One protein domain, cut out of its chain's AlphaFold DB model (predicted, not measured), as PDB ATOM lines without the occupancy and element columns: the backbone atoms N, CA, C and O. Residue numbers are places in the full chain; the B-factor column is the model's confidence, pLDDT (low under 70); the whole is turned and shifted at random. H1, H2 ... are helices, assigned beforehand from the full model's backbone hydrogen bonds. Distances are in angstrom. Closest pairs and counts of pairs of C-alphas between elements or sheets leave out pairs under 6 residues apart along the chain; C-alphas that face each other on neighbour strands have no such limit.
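AT A GLANCE: This is residues 2 to 102 of the 103 residues of an uncharacterized protein of hydrothermal vent metagenome (UniProt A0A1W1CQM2). A rod of helices is built along one long helix, H2, with H1 and H3 folded back along it, H4 packed on H3, and short H5 packed on residues 45 to 48 of H2. The printed part has 101 residues, with five named helices, H1 to H5 in order, and no named strand: all helix. It is compact, with a radius of gyration of the C-alphas of 14.0 A and spans of 46 by 22 by 21 A.

HOW THE PARTS SIT: H2, residues 23 to 49, is the hub, touching three helices. H1, residues 2 to 19, forms a hairpin with H2 at a shallow tilt of 33 degrees, only just short of steep; their closest C-alphas, of Glu 9 and Val 30, are 6.4 A apart. H3, residues 56 to 72, forms another at 20 degrees, closest at C-alphas 37 and 69, 6.4 A. H4, residues 76 to 87, forms a hairpin with H3, closest at C-alphas 67 and 79, 4.3 A. H5, residues 91 to 100, touches H2 at a steep tilt of 45 degrees, closest at C-alphas 48 and 95, 6.9 A. O i to N i+4 pairs are within hydrogen-bond range throughout H1, H3, H4 and H5, and 21 of 23 in H2.

IN THESE COORDINATES: H2 is 38.2 A long, H1 25.4 A and H3 24.1 A. H1 begins at C-alpha 2 (24.198, -25.280, -44.467); H5 ends at C-alpha 100 (17.338, -24.736, -52.141).

THE WHOLE: The farthest C-alphas, of Glu 22 and Glu 52, are 46.5 A apart. The printed part has no cut, no link is long, and no printed residue is under 70 in pLDDT.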
ATOM      1  N   GLN A   2      23.844 -26.091 -45.637       91.50
ATOM      2  CA  GLN A   2      24.198 -25.280 -44.467       91.50
ATOM      3  C   GLN A   2      23.056 -24.372 -43.991       91.50
ATOM      4  O   GLN A   2      22.740 -24.386 -42.812       91.50
ATOM      5  N   LYS A   3      22.364 -23.687 -44.911       94.38
ATOM      6  CA  LYS A   3      21.219 -22.839 -44.564       94.38
ATOM      7  C   LYS A   3      20.131 -23.581 -43.794       94.38
ATOM      8  O   LYS A   3      19.713 -23.111 -42.746       94.38
ATOM      9  N   LEU A   4      19.691 -24.741 -44.293       96.44
ATOM     10  CA  LEU A   4      18.675 -25.539 -43.602       96.44
ATOM     11  C   LEU A   4      19.149 -25.936 -42.201       96.44
ATOM     12  O   LEU A   4      18.368 -25.887 -41.257       96.44
ATOM     13  N   ILE A   5      20.418 -26.325 -42.064       97.00
ATOM     14  CA  ILE A   5      20.999 -26.703 -40.774       97.00
ATOM     15  C   ILE A   5      20.988 -25.514 -39.806       97.00
ATOM     16  O   ILE A   5      20.486 -25.666 -38.697       97.00
ATOM     17  N   ASP A   6      21.466 -24.344 -40.231       97.25
ATOM     18  CA  ASP A   6      21.557 -23.147 -39.387       97.25
ATOM     19  C   ASP A   6      20.166 -22.606 -39.010       97.25
ATOM     20  O   ASP A   6      19.915 -22.278 -37.850       97.25
ATOM     21  N   GLU A   7      19.221 -22.576 -39.959       97.31
ATOM     22  CA  GLU A   7      17.825 -22.206 -39.685       97.31
ATOM     23  C   GLU A   7      17.172 -23.171 -38.690       97.31
ATOM     24  O   GLU A   7      16.436 -22.748 -37.798       97.31
ATOM     25  N   THR A   8      17.425 -24.474 -38.836       98.19
ATOM     26  CA  THR A   8      16.849 -25.487 -37.945       98.19
ATOM     27  C   THR A   8      17.494 -25.426 -36.562       98.19
ATOM     28  O   THR A   8      16.784 -25.543 -35.573       98.19
ATOM     29  N   GLU A   9      18.801 -25.183 -36.470       98.19
ATOM     30  CA  GLU A   9      19.501 -24.940 -35.205       98.19
ATOM     31  C   GLU A   9      18.899 -23.741 -34.462       98.19
ATOM     32  O   GLU A   9      18.510 -23.875 -33.302       98.19
ATOM     33  N   ALA A  10      18.734 -22.599 -35.136       97.88
ATOM     34  CA  ALA A  10      18.132 -21.411 -34.534       97.88
ATOM     35  C   ALA A  10      16.692 -21.669 -34.052       97.88
ATOM     36  O   ALA A  10      16.337 -21.303 -32.929       97.88
ATOM     37  N   LYS A  11      15.874 -22.350 -34.868       98.25
ATOM     38  CA  LYS A  11      14.509 -22.752 -34.489       98.25
ATOM     39  C   LYS A  11      14.505 -23.725 -33.302       98.25
ATOM     40  O   LYS A  11      13.632 -23.602 -32.448       98.25
ATOM     41  N   ALA A  12      15.479 -24.630 -33.203       98.38
ATOM     42  CA  ALA A  12      15.576 -25.603 -32.117       98.38
ATOM     43  C   ALA A  12      15.809 -24.933 -30.761       98.38
ATOM     44  O   ALA A  12      15.129 -25.270 -29.794       98.38
ATOM     45  N   TYR A  13      16.725 -23.958 -30.700       98.19
ATOM     46  CA  TYR A  13      16.980 -23.193 -29.476       98.19
ATOM     47  C   TYR A  13      15.720 -22.473 -28.987       98.19
ATOM     48  O   TYR A  13      15.391 -22.549 -27.805       98.19
ATOM     49  N   VAL A  14      14.989 -21.811 -29.893       97.94
ATOM     50  CA  VAL A  14      13.730 -21.129 -29.552       97.94
ATOM     51  C   VAL A  14      12.683 -22.137 -29.082       97.94
ATOM     52  O   VAL A  14      12.123 -21.978 -28.002       97.94
ATOM     53  N   PHE A  15      12.473 -23.208 -29.848       97.94
ATOM     54  CA  PHE A  15      11.467 -24.227 -29.564       97.94
ATOM     55  C   PHE A  15      11.683 -24.919 -28.212       97.94
ATOM     56  O   PHE A  15      10.738 -25.077 -27.443       97.94
ATOM     57  N   LEU A  16      12.919 -25.311 -27.895       97.62
ATOM     58  CA  LEU A  16      13.232 -25.995 -26.638       97.62
ATOM     59  C   LEU A  16      13.163 -25.043 -25.438       97.62
ATOM     60  O   LEU A  16      12.686 -25.436 -24.374       97.62
ATOM     61  N   LYS A  17      13.550 -23.777 -25.617       97.44
ATOM     62  CA  LYS A  17      13.382 -22.755 -24.580       97.44
ATOM     63  C   LYS A  17      11.906 -22.495 -24.276       97.44
ATOM     64  O   LYS A  17      11.525 -22.415 -23.114       97.44
ATOM     65  N   GLU A  18      11.060 -22.407 -25.303       97.19
ATOM     66  CA  GLU A  18       9.602 -22.284 -25.142       97.19
ATOM     67  C   GLU A  18       8.973 -23.527 -24.497       97.19
ATOM     68  O   GLU A  18       7.961 -23.419 -23.806       97.19
ATOM     69  N   PHE A  19       9.582 -24.700 -24.684       95.31
ATOM     70  CA  PHE A  19       9.180 -25.942 -24.024       95.31
ATOM     71  C   PHE A  19       9.568 -25.990 -22.533       95.31
ATOM     72  O   PHE A  19       9.025 -26.807 -21.792       95.31
ATOM     73  N   GLY A  20      10.462 -25.103 -22.084       97.12
ATOM     74  CA  GLY A  20      10.872 -24.970 -20.685       97.12
ATOM     75  C   GLY A  20      12.202 -25.634 -20.327       97.12
ATOM     76  O   GLY A  20      12.439 -25.863 -19.147       97.12
ATOM     77  N   PHE A  21      13.046 -25.958 -21.312       97.06
ATOM     78  CA  PHE A  21      14.418 -26.404 -21.051       97.06
ATOM     79  C   PHE A  21      15.326 -25.230 -20.675       97.06
ATOM     80  O   PHE A  21      15.202 -24.132 -21.230       97.06
ATOM     81  N   GLU A  22      16.283 -25.495 -19.791       96.81
ATOM     82  CA  GLU A  22      17.343 -24.548 -19.456       96.81
ATOM     83  C   GLU A  22      18.455 -24.562 -20.519       96.81
ATOM     84  O   GLU A  22      18.636 -25.524 -21.269       96.81
ATOM     85  N   GLU A  23      19.211 -23.469 -20.632       93.31
ATOM     86  CA  GLU A  23      20.182 -23.285 -21.722       93.31
ATOM     87  C   GLU A  23      21.260 -24.384 -21.767       93.31
ATOM     88  O   GLU A  23      21.621 -24.862 -22.846       93.31
ATOM     89  N   ASP A  24      21.734 -24.837 -20.607       96.81
ATOM     90  CA  ASP A  24      22.719 -25.911 -20.469       96.81
ATOM     91  C   ASP A  24      22.177 -27.294 -20.873       96.81
ATOM     92  O   ASP A  24      22.948 -28.147 -21.322       96.81
ATOM     93  N   GLU A  25      20.860 -27.496 -20.805       97.25
ATOM     94  CA  GLU A  25      20.175 -28.684 -21.323       97.25
ATOM     95  C   GLU A  25      19.968 -28.609 -22.843       97.25
ATOM     96  O   GLU A  25      20.074 -29.619 -23.546       97.25
ATOM     97  N   ILE A  26      19.710 -27.410 -23.379       97.75
ATOM     98  CA  ILE A  26      19.427 -27.196 -24.805       97.75
ATOM     99  C   ILE A  26      20.666 -27.445 -25.666       97.75
ATOM    100  O   ILE A  26      20.581 -28.154 -26.674       97.75
ATOM    101  N   VAL A  27      21.823 -26.888 -25.292       97.25
ATOM    102  CA  VAL A  27      23.060 -26.967 -26.093       97.25
ATOM    103  C   VAL A  27      23.404 -28.401 -26.537       97.25
ATOM    104  O   VAL A  27      23.595 -28.615 -27.740       97.25
ATOM    105  N   PRO A  28      23.475 -29.416 -25.649       97.56
ATOM    106  CA  PRO A  28      23.802 -30.779 -26.069       97.56
ATOM    107  C   PRO A  28      22.721 -31.417 -26.957       97.56
ATOM    108  O   PRO A  28      23.070 -32.184 -27.862       97.56
ATOM    109  N   ILE A  29      21.439 -31.093 -26.749       97.44
ATOM    110  CA  ILE A  29      20.324 -31.585 -27.574       97.44
ATOM    111  C   ILE A  29      20.446 -31.031 -28.994       97.44
ATOM    112  O   ILE A  29      20.453 -31.801 -29.958       97.44
ATOM    113  N   VAL A  30      20.612 -29.713 -29.126       97.94
ATOM    114  CA  VAL A  30      20.729 -29.046 -30.427       97.94
ATOM    115  C   VAL A  30      22.002 -29.484 -31.149       97.94
ATOM    116  O   VAL A  30      21.954 -29.807 -32.335       97.94
ATOM    117  N   ALA A  31      23.129 -29.608 -30.442       97.94
ATOM    118  CA  ALA A  31      24.375 -30.092 -31.032       97.94
ATOM    119  C   ALA A  31      24.250 -31.527 -31.573       97.94
ATOM    120  O   ALA A  31      24.783 -31.838 -32.642       97.94
ATOM    121  N   LYS A  32      23.548 -32.416 -30.857       97.94
ATOM    122  CA  LYS A  32      23.263 -33.770 -31.347       97.94
ATOM    123  C   LYS A  32      22.332 -33.729 -32.560       97.94
ATOM    124  O   LYS A  32      22.671 -34.314 -33.585       97.94
ATOM    125  N   GLY A  33      21.214 -33.012 -32.464       97.75
ATOM    126  CA  GLY A  33      20.238 -32.897 -33.547       97.75
ATOM    127  C   GLY A  33      20.842 -32.322 -34.832       97.75
ATOM    128  O   GLY A  33      20.594 -32.850 -35.913       97.75
ATOM    129  N   LYS A  34      21.734 -31.330 -34.720       97.94
ATOM    130  CA  LYS A  34      22.509 -30.776 -35.840       97.94
ATOM    131  C   LYS A  34      23.368 -31.831 -36.539       97.94
ATOM    132  O   LYS A  34      23.327 -31.926 -37.765       97.94
ATOM    133  N   ARG A  35      24.118 -32.640 -35.784       98.19
ATOM    134  CA  ARG A  35      24.953 -33.720 -36.349       98.19
ATOM    135  C   ARG A  35      24.115 -34.799 -37.028       98.19
ATOM    136  O   ARG A  35      24.477 -35.264 -38.112       98.19
ATOM    137  N   ASP A  36      23.005 -35.185 -36.407       98.38
ATOM    138  CA  ASP A  36      22.094 -36.195 -36.948       98.38
ATOM    139  C   ASP A  36      21.433 -35.682 -38.240       98.38
ATOM    140  O   ASP A  36      21.392 -36.397 -39.245       98.38
ATOM    141  N   LEU A  37      21.001 -34.416 -38.257       98.06
ATOM    142  CA  LEU A  37      20.449 -33.751 -39.438       98.06
ATOM    143  C   LEU A  37      21.481 -33.674 -40.568       98.06
ATOM    144  O   LEU A  37      21.180 -34.060 -41.696       98.06
ATOM    145  N   GLU A  38      22.706 -33.234 -40.277       97.75
ATOM    146  CA  GLU A  38      23.781 -33.148 -41.268       97.75
ATOM    147  C   GLU A  38      24.105 -34.520 -41.876       97.75
ATOM    148  O   GLU A  38      24.225 -34.650 -43.096       97.75
ATOM    149  N   THR A  39      24.209 -35.555 -41.040       98.06
ATOM    150  CA  THR A  39      24.471 -36.931 -41.486       98.06
ATOM    151  C   THR A  39      23.347 -37.439 -42.384       98.06
ATOM    152  O   THR A  39      23.598 -37.981 -43.460       98.06
ATOM    153  N   THR A  40      22.097 -37.214 -41.984       97.88
ATOM    154  CA  THR A  40      20.927 -37.680 -42.735       97.88
ATOM    155  C   THR A  40      20.795 -36.954 -44.079       97.88
ATOM    156  O   THR A  40      20.532 -37.585 -45.102       97.88
ATOM    157  N   LEU A  41      21.065 -35.645 -44.113       97.31
ATOM    158  CA  LEU A  41      21.096 -34.856 -45.347       97.31
ATOM    159  C   LEU A  41      22.206 -35.322 -46.301       97.31
ATOM    160  O   LEU A  41      21.964 -35.450 -47.501       97.31
ATOM    161  N   LYS A  42      23.400 -35.637 -45.782       96.38
ATOM    162  CA  LYS A  42      24.493 -36.213 -46.585       96.38
ATOM    163  C   LYS A  42      24.117 -37.572 -47.167       96.38
ATOM    164  O   LYS A  42      24.424 -37.824 -48.328       96.38
ATOM    165  N   ASN A  43      23.430 -38.423 -46.407       95.88
ATOM    166  CA  ASN A  43      22.952 -39.713 -46.913       95.88
ATOM    167  C   ASN A  43      21.963 -39.525 -48.074       95.88
ATOM    168  O   ASN A  43      22.084 -40.201 -49.096       95.88
ATOM    169  N   LEU A  44      21.035 -38.565 -47.950       95.88
ATOM    170  CA  LEU A  44      20.110 -38.213 -49.030       95.88
ATOM    171  C   LEU A  44      20.868 -37.727 -50.274       95.88
ATOM    172  O   LEU A  44      20.636 -38.226 -51.372       95.88
ATOM    173  N   GLU A  45      21.799 -36.784 -50.106       95.75
ATOM    174  CA  GLU A  45      22.612 -36.236 -51.200       95.75
ATOM    175  C   GLU A  45      23.423 -37.332 -51.908       95.75
ATOM    176  O   GLU A  45      23.414 -37.410 -53.136       95.75
ATOM    177  N   GLN A  46      24.073 -38.222 -51.152       94.62
ATOM    178  CA  GLN A  46      24.855 -39.327 -51.705       94.62
ATOM    179  C   GLN A  46      23.994 -40.288 -52.525       94.62
ATOM    180  O   GLN A  46      24.359 -40.596 -53.663       94.62
ATOM    181  N   MET A  47      22.845 -40.717 -51.995       95.12
ATOM    182  CA  MET A  47      21.916 -41.591 -52.716       95.12
ATOM    183  C   MET A  47      21.404 -40.915 -53.995       95.12
ATOM    184  O   MET A  47      21.385 -41.526 -55.060       95.12
ATOM    185  N   LEU A  48      21.021 -39.638 -53.921       94.12
ATOM    186  CA  LEU A  48      20.504 -38.917 -55.082       94.12
ATOM    187  C   LEU A  48      21.592 -38.630 -56.123       94.12
ATOM    188  O   LEU A  48      21.274 -38.585 -57.309       94.12
ATOM    189  N   SER A  49      22.859 -38.479 -55.732       92.06
ATOM    190  CA  SER A  49      23.966 -38.179 -56.656       92.06
ATOM    191  C   SER A  49      24.271 -39.297 -57.663       92.06
ATOM    192  O   SER A  49      24.874 -39.029 -58.702       92.06
ATOM    193  N   ARG A  50      23.825 -40.529 -57.394       91.38
ATOM    194  CA  ARG A  50      24.094 -41.726 -58.204       91.38
ATOM    195  C   ARG A  50      22.776 -42.338 -58.690       91.38
ATOM    196  O   ARG A  50      22.125 -43.030 -57.909       91.38
ATOM    197  N   PRO A  51      22.339 -42.079 -59.938       83.69
ATOM    198  CA  PRO A  51      21.073 -42.599 -60.463       83.69
ATOM    199  C   PRO A  51      20.899 -44.113 -60.279       83.69
ATOM    200  O   PRO A  51      19.816 -44.572 -59.938       83.69
ATOM    201  N   GLU A  52      21.975 -44.875 -60.449       88.38
ATOM    202  CA  GLU A  52      22.032 -46.331 -60.314       88.38
ATOM    203  C   GLU A  52      21.928 -46.843 -58.869       88.38
ATOM    204  O   GLU A  52      21.619 -48.012 -58.657       88.38
ATOM    205  N   ALA A  53      22.174 -45.982 -57.878       82.31
ATOM    206  CA  ALA A  53      22.059 -46.306 -56.456       82.31
ATOM    207  C   ALA A  53      20.733 -45.821 -55.845       82.31
ATOM    208  O   ALA A  53      20.507 -46.000 -54.649       82.31
ATOM    209  N   TYR A  54      19.866 -45.186 -56.640       91.00
ATOM    210  CA  TYR A  54      18.593 -44.675 -56.153       91.00
ATOM    211  C   TYR A  54      17.644 -45.823 -55.794       91.00
ATOM    212  O   TYR A  54      17.341 -46.685 -56.618       91.00
ATOM    213  N   SER A  55      17.130 -45.791 -54.568       93.00
ATOM    214  CA  SER A  55      16.112 -46.713 -54.076       93.00
ATOM    215  C   SER A  55      14.972 -45.919 -53.451       93.00
ATOM    216  O   SER A  55      15.206 -45.059 -52.603       93.00
ATOM    217  N   HIS A  56      13.736 -46.217 -53.858       92.31
ATOM    218  CA  HIS A  56      12.546 -45.588 -53.285       92.31
ATOM    219  C   HIS A  56      12.405 -45.885 -51.788       92.31
ATOM    220  O   HIS A  56      12.125 -44.967 -51.022       92.31
ATOM    221  N   ASP A  57      12.677 -47.118 -51.359       94.81
ATOM    222  CA  ASP A  57      12.584 -47.512 -49.947       94.81
ATOM    223  C   ASP A  57      13.635 -46.791 -49.094       94.81
ATOM    224  O   ASP A  57      13.352 -46.318 -47.992       94.81
ATOM    225  N   GLN A  58      14.859 -46.654 -49.618       95.19
ATOM    226  CA  GLN A  58      15.906 -45.888 -48.938       95.19
ATOM    227  C   GLN A  58      15.566 -44.398 -48.897       95.19
ATOM    228  O   GLN A  58      15.753 -43.763 -47.860       95.19
ATOM    229  N   ALA A  59      15.029 -43.846 -49.989       96.00
ATOM    230  CA  ALA A  59      14.580 -42.461 -50.033       96.00
ATOM    231  C   ALA A  59      13.489 -42.198 -48.992       96.00
ATOM    232  O   ALA A  59      13.611 -41.240 -48.231       96.00
ATOM    233  N   ASP A  60      12.471 -43.059 -48.908       96.69
ATOM    234  CA  ASP A  60      11.411 -42.932 -47.905       96.69
ATOM    235  C   ASP A  60      11.968 -43.000 -46.480       96.69
ATOM    236  O   ASP A  60      11.652 -42.139 -45.661       96.69
ATOM    237  N   SER A  61      12.858 -43.957 -46.196       97.56
ATOM    238  CA  SER A  61      13.481 -44.101 -44.877       97.56
ATOM    239  C   SER A  61      14.288 -42.860 -44.473       97.56
ATOM    240  O   SER A  61      14.137 -42.348 -43.360       97.56
ATOM    241  N   ILE A  62      15.104 -42.330 -45.389       97.75
ATOM    242  CA  ILE A  62      15.912 -41.128 -45.151       97.75
ATOM    243  C   ILE A  62      15.012 -39.904 -44.954       97.75
ATOM    244  O   ILE A  62      15.215 -39.132 -44.017       97.75
ATOM    245  N   LEU A  63      13.996 -39.726 -45.800       98.00
ATOM    246  CA  LEU A  63      13.054 -38.616 -45.677       98.00
ATOM    247  C   LEU A  63      12.218 -38.726 -44.391       98.00
ATOM    248  O   LEU A  63      11.953 -37.716 -43.746       98.00
ATOM    249  N   HIS A  64      11.842 -39.932 -43.959       97.94
ATOM    250  CA  HIS A  64      11.146 -40.136 -42.689       97.94
ATOM    251  C   HIS A  64      12.011 -39.689 -41.503       97.94
ATOM    252  O   HIS A  64      11.534 -38.978 -40.614       97.94
ATOM    253  N   ALA A  65      13.301 -40.039 -41.521       98.31
ATOM    254  CA  ALA A  65      14.259 -39.582 -40.520       98.31
ATOM    255  C   ALA A  65      14.423 -38.052 -40.540       98.31
ATOM    256  O   ALA A  65      14.369 -37.420 -39.485       98.31
ATOM    257  N   LEU A  66      14.550 -37.441 -41.725       98.31
ATOM    258  CA  LEU A  66      14.629 -35.982 -41.872       98.31
ATOM    259  C   LEU A  66      13.390 -35.283 -41.312       98.31
ATOM    260  O   LEU A  66      13.533 -34.339 -40.539       98.31
ATOM    261  N   LYS A  67      12.186 -35.768 -41.635       98.25
ATOM    262  CA  LYS A  67      10.930 -35.244 -41.084       98.25
ATOM    263  C   LYS A  67      10.959 -35.255 -39.559       98.25
ATOM    264  O   LYS A  67      10.656 -34.239 -38.937       98.25
ATOM    265  N   GLY A  68      11.324 -36.394 -38.966       98.19
ATOM    266  CA  GLY A  68      11.401 -36.551 -37.515       98.19
ATOM    267  C   GLY A  68      12.369 -35.557 -36.879       98.19
ATOM    268  O   GLY A  68      11.982 -34.831 -35.966       98.19
ATOM    269  N   LEU A  69      13.591 -35.467 -37.409       98.19
ATOM    270  CA  LEU A  69      14.623 -34.554 -36.913       98.19
ATOM    271  C   LEU A  69      14.193 -33.087 -37.029       98.19
ATOM    272  O   LEU A  69      14.288 -32.339 -36.061       98.19
ATOM    273  N   LEU A  70      13.669 -32.677 -38.187       98.50
ATOM    274  CA  LEU A  70      13.208 -31.307 -38.417       98.50
ATOM    275  C   LEU A  70      12.058 -30.936 -37.473       98.50
ATOM    276  O   LEU A  70      12.079 -29.856 -36.884       98.50
ATOM    277  N   ALA A  71      11.089 -31.833 -37.272       98.00
ATOM    278  CA  ALA A  71       9.964 -31.605 -36.368       98.00
ATOM    279  C   ALA A  71      10.399 -31.533 -34.896       98.00
ATOM    280  O   ALA A  71       9.954 -30.641 -34.173       98.00
ATOM    281  N   GLN A  72      11.287 -32.433 -34.459       96.94
ATOM    282  CA  GLN A  72      11.836 -32.446 -33.097       96.94
ATOM    283  C   GLN A  72      12.664 -31.194 -32.791       96.94
ATOM    284  O   GLN A  72      12.674 -30.728 -31.657       96.94
ATOM    285  N   MET A  73      13.315 -30.623 -33.805       97.88
ATOM    286  CA  MET A  73      14.064 -29.368 -33.708       97.88
ATOM    287  C   MET A  73      13.202 -28.123 -33.992       97.88
ATOM    288  O   MET A  73      13.726 -27.045 -34.252       97.88
ATOM    289  N   GLY A  74      11.873 -28.248 -33.976       97.62
ATOM    290  CA  GLY A  74      10.952 -27.116 -34.110       97.62
ATOM    291  C   GLY A  74      10.776 -26.568 -35.532       97.62
ATOM    292  O   GLY A  74       9.976 -25.657 -35.744       97.62
ATOM    293  N   ASN A  75      11.439 -27.129 -36.547       98.25
ATOM    294  CA  ASN A  75      11.309 -26.704 -37.944       98.25
ATOM    295  C   ASN A  75      10.186 -27.456 -38.676       98.25
ATOM    296  O   ASN A  75      10.413 -28.201 -39.631       98.25
ATOM    297  N   LYS A  76       8.951 -27.251 -38.204       97.50
ATOM    298  CA  LYS A  76       7.741 -27.942 -38.692       97.50
ATOM    299  C   LYS A  76       7.496 -27.749 -40.190       97.50
ATOM    300  O   LYS A  76       7.211 -28.714 -40.878       97.50
ATOM    301  N   GLU A  77       7.708 -26.538 -40.697       97.50
ATOM    302  CA  GLU A  77       7.586 -26.210 -42.126       97.50
ATOM    303  C   GLU A  77       8.452 -27.133 -43.001       97.50
ATOM    304  O   GLU A  77       7.975 -27.745 -43.954       97.50
ATOM    305  N   LYS A  78       9.730 -27.309 -42.646       97.62
ATOM    306  CA  LYS A  78      10.631 -28.192 -43.399       97.62
ATOM    307  C   LYS A  78      10.326 -29.669 -43.178       97.62
ATOM    308  O   LYS A  78      10.560 -30.475 -44.082       97.62
ATOM    309  N   ALA A  79       9.773 -30.029 -42.022       98.12
ATOM    310  CA  ALA A  79       9.264 -31.375 -41.792       98.12
ATOM    311  C   ALA A  79       8.073 -31.692 -42.716       98.12
ATOM    312  O   ALA A  79       8.019 -32.783 -43.277       98.12
ATOM    313  N   GLU A  80       7.164 -30.737 -42.930       97.94
ATOM    314  CA  GLU A  80       6.033 -30.863 -43.860       97.94
ATOM    315  C   GLU A  80       6.493 -30.922 -45.321       97.94
ATOM    316  O   GLU A  80       6.037 -31.784 -46.070       97.94
ATOM    317  N   GLU A  81       7.460 -30.089 -45.725       97.06
ATOM    318  CA  GLU A  81       8.071 -30.196 -47.059       97.06
ATOM    319  C   GLU A  81       8.686 -31.583 -47.292       97.06
ATOM    320  O   GLU A  81       8.536 -32.164 -48.368       97.06
ATOM    321  N   THR A  82       9.357 -32.126 -46.275       96.81
ATOM    322  CA  THR A  82       9.932 -33.473 -46.329       96.81
ATOM    323  C   THR A  82       8.845 -34.543 -46.446       96.81
ATOM    324  O   THR A  82       9.014 -35.493 -47.206       96.81
ATOM    325  N   GLU A  83       7.716 -34.394 -45.749       97.44
ATOM    326  CA  GLU A  83       6.581 -35.314 -45.881       97.44
ATOM    327  C   GLU A  83       5.985 -35.281 -47.292       97.44
ATOM    328  O   GLU A  83       5.761 -36.337 -47.880       97.44
ATOM    329  N   ALA A  84       5.825 -34.099 -47.889       96.94
ATOM    330  CA  ALA A  84       5.329 -33.979 -49.258       96.94
ATOM    331  C   ALA A  84       6.245 -34.688 -50.278       96.94
ATOM    332  O   ALA A  84       5.770 -35.263 -51.261       96.94
ATOM    333  N   LEU A  85       7.565 -34.690 -50.040       96.69
ATOM    334  CA  LEU A  85       8.521 -35.464 -50.841       96.69
ATOM    335  C   LEU A  85       8.375 -36.981 -50.645       96.69
ATOM    336  O   LEU A  85       8.715 -37.725 -51.562       96.69
ATOM    337  N   ARG A  86       7.890 -37.447 -49.488       96.44
ATOM    338  CA  ARG A  86       7.623 -38.872 -49.218       96.44
ATOM    339  C   ARG A  86       6.336 -39.350 -49.865       96.44
ATOM    340  O   ARG A  86       6.328 -40.416 -50.467       96.44
ATOM    341  N   GLU A  87       5.265 -38.567 -49.756       94.50
ATOM    342  CA  GLU A  87       3.956 -38.899 -50.336       94.50
ATOM    343  C   GLU A  87       4.003 -38.937 -51.870       94.50
ATOM    344  O   GLU A  87       3.316 -39.732 -52.514       94.50
ATOM    345  N   HIS A  88       4.856 -38.098 -52.464       93.19
ATOM    346  CA  HIS A  88       5.053 -38.009 -53.906       93.19
ATOM    347  C   HIS A  88       6.544 -38.100 -54.264       93.19
ATOM    348  O   HIS A  88       7.147 -37.087 -54.646       93.19
ATOM    349  N   PRO A  89       7.149 -39.301 -54.158       90.56
ATOM    350  CA  PRO A  89       8.585 -39.471 -54.296       90.56
ATOM    351  C   PRO A  89       9.029 -39.228 -55.734       90.56
ATOM    352  O   PRO A  89       8.803 -40.033 -56.636       90.56
ATOM    353  N   ASP A  90       9.709 -38.103 -55.929       94.25
ATOM    354  CA  ASP A  90      10.295 -37.695 -57.197       94.25
ATOM    355  C   ASP A  90      11.748 -37.267 -56.970       94.25
ATOM    356  O   ASP A  90      12.036 -36.305 -56.252       94.25
ATOM    357  N   ARG A  91      12.680 -37.985 -57.607       94.19
ATOM    358  CA  ARG A  91      14.122 -37.750 -57.464       94.19
ATOM    359  C   ARG A  91      14.525 -36.315 -57.827       94.19
ATOM    360  O   ARG A  91      15.395 -35.750 -57.169       94.19
ATOM    361  N   GLN A  92      13.919 -35.721 -58.857       94.94
ATOM    362  CA  GLN A  92      14.246 -34.358 -59.290       94.94
ATOM    363  C   GLN A  92      13.737 -33.324 -58.288       94.94
ATOM    364  O   GLN A  92      14.455 -32.380 -57.962       94.94
ATOM    365  N   LYS A  93      12.539 -33.524 -57.726       96.00
ATOM    366  CA  LYS A  93      12.025 -32.665 -56.648       96.00
ATOM    367  C   LYS A  93      12.898 -32.735 -55.397       96.00
ATOM    368  O   LYS A  93      13.147 -31.696 -54.789       96.00
ATOM    369  N   MET A  94      13.393 -33.922 -55.039       96.25
ATOM    370  CA  MET A  94      14.304 -34.098 -53.900       96.25
ATOM    371  C   MET A  94      15.650 -33.391 -54.126       96.25
ATOM    372  O   MET A  94      16.133 -32.696 -53.234       96.25
ATOM    373  N   LEU A  95      16.230 -33.503 -55.327       95.44
ATOM    374  CA  LEU A  95      17.447 -32.770 -55.702       95.44
ATOM    375  C   LEU A  95      17.236 -31.254 -55.624       95.44
ATOM    376  O   LEU A  95      17.998 -30.560 -54.952       95.44
ATOM    377  N   ALA A  96      16.157 -30.750 -56.225       95.50
ATOM    378  CA  ALA A  96      15.823 -29.329 -56.182       95.50
ATOM    379  C   ALA A  96      15.600 -28.829 -54.742       95.50
ATOM    380  O   ALA A  96      15.949 -27.698 -54.404       95.50
ATOM    381  N   TRP A  97      15.023 -29.660 -53.872       96.31
ATOM    382  CA  TRP A  97      14.862 -29.341 -52.456       96.31
ATOM    383  C   TRP A  97      16.208 -29.246 -51.720       96.31
ATOM    384  O   TRP A  97      16.429 -28.286 -50.974       96.31
ATOM    385  N   LEU A  98      17.141 -30.173 -51.969       94.88
ATOM    386  CA  LEU A  98      18.498 -30.115 -51.408       94.88
ATOM    387  C   LEU A  98      19.278 -28.875 -51.868       94.88
ATOM    388  O   LEU A  98      19.978 -28.255 -51.061       94.88
ATOM    389  N   GLU A  99      19.142 -28.492 -53.138       94.12
ATOM    390  CA  GLU A  99      19.777 -27.293 -53.695       94.12
ATOM    391  C   GLU A  99      19.261 -26.016 -53.025       94.12
ATOM    392  O   GLU A  99      20.060 -25.208 -52.549       94.12
ATOM    393  N   ARG A 100      17.936 -25.866 -52.879       92.94
ATOM    394  CA  ARG A 100      17.338 -24.736 -52.141       92.94
ATOM    395  C   ARG A 100      17.760 -24.703 -50.676       92.94
ATOM    396  O   ARG A 100      17.908 -23.635 -50.102       92.94
ATOM    397  N   SER A 101      18.002 -25.867 -50.082       90.06
ATOM    398  CA  SER A 101      18.489 -25.996 -48.705       90.06
ATOM    399  C   SER A 101      19.974 -25.623 -48.560       90.06
ATOM    400  O   SER A 101      20.533 -25.658 -47.460       90.06
ATOM    401  N   ARG A 102      20.674 -25.316 -49.664       86.50
ATOM    402  CA  ARG A 102      22.079 -24.879 -49.695       86.50
ATOM    403  C   ARG A 102      22.270 -23.375 -49.847       86.50
ATOM    404  O   ARG A 102      23.300 -22.919 -49.361       86.50
TER     405      ARG A 102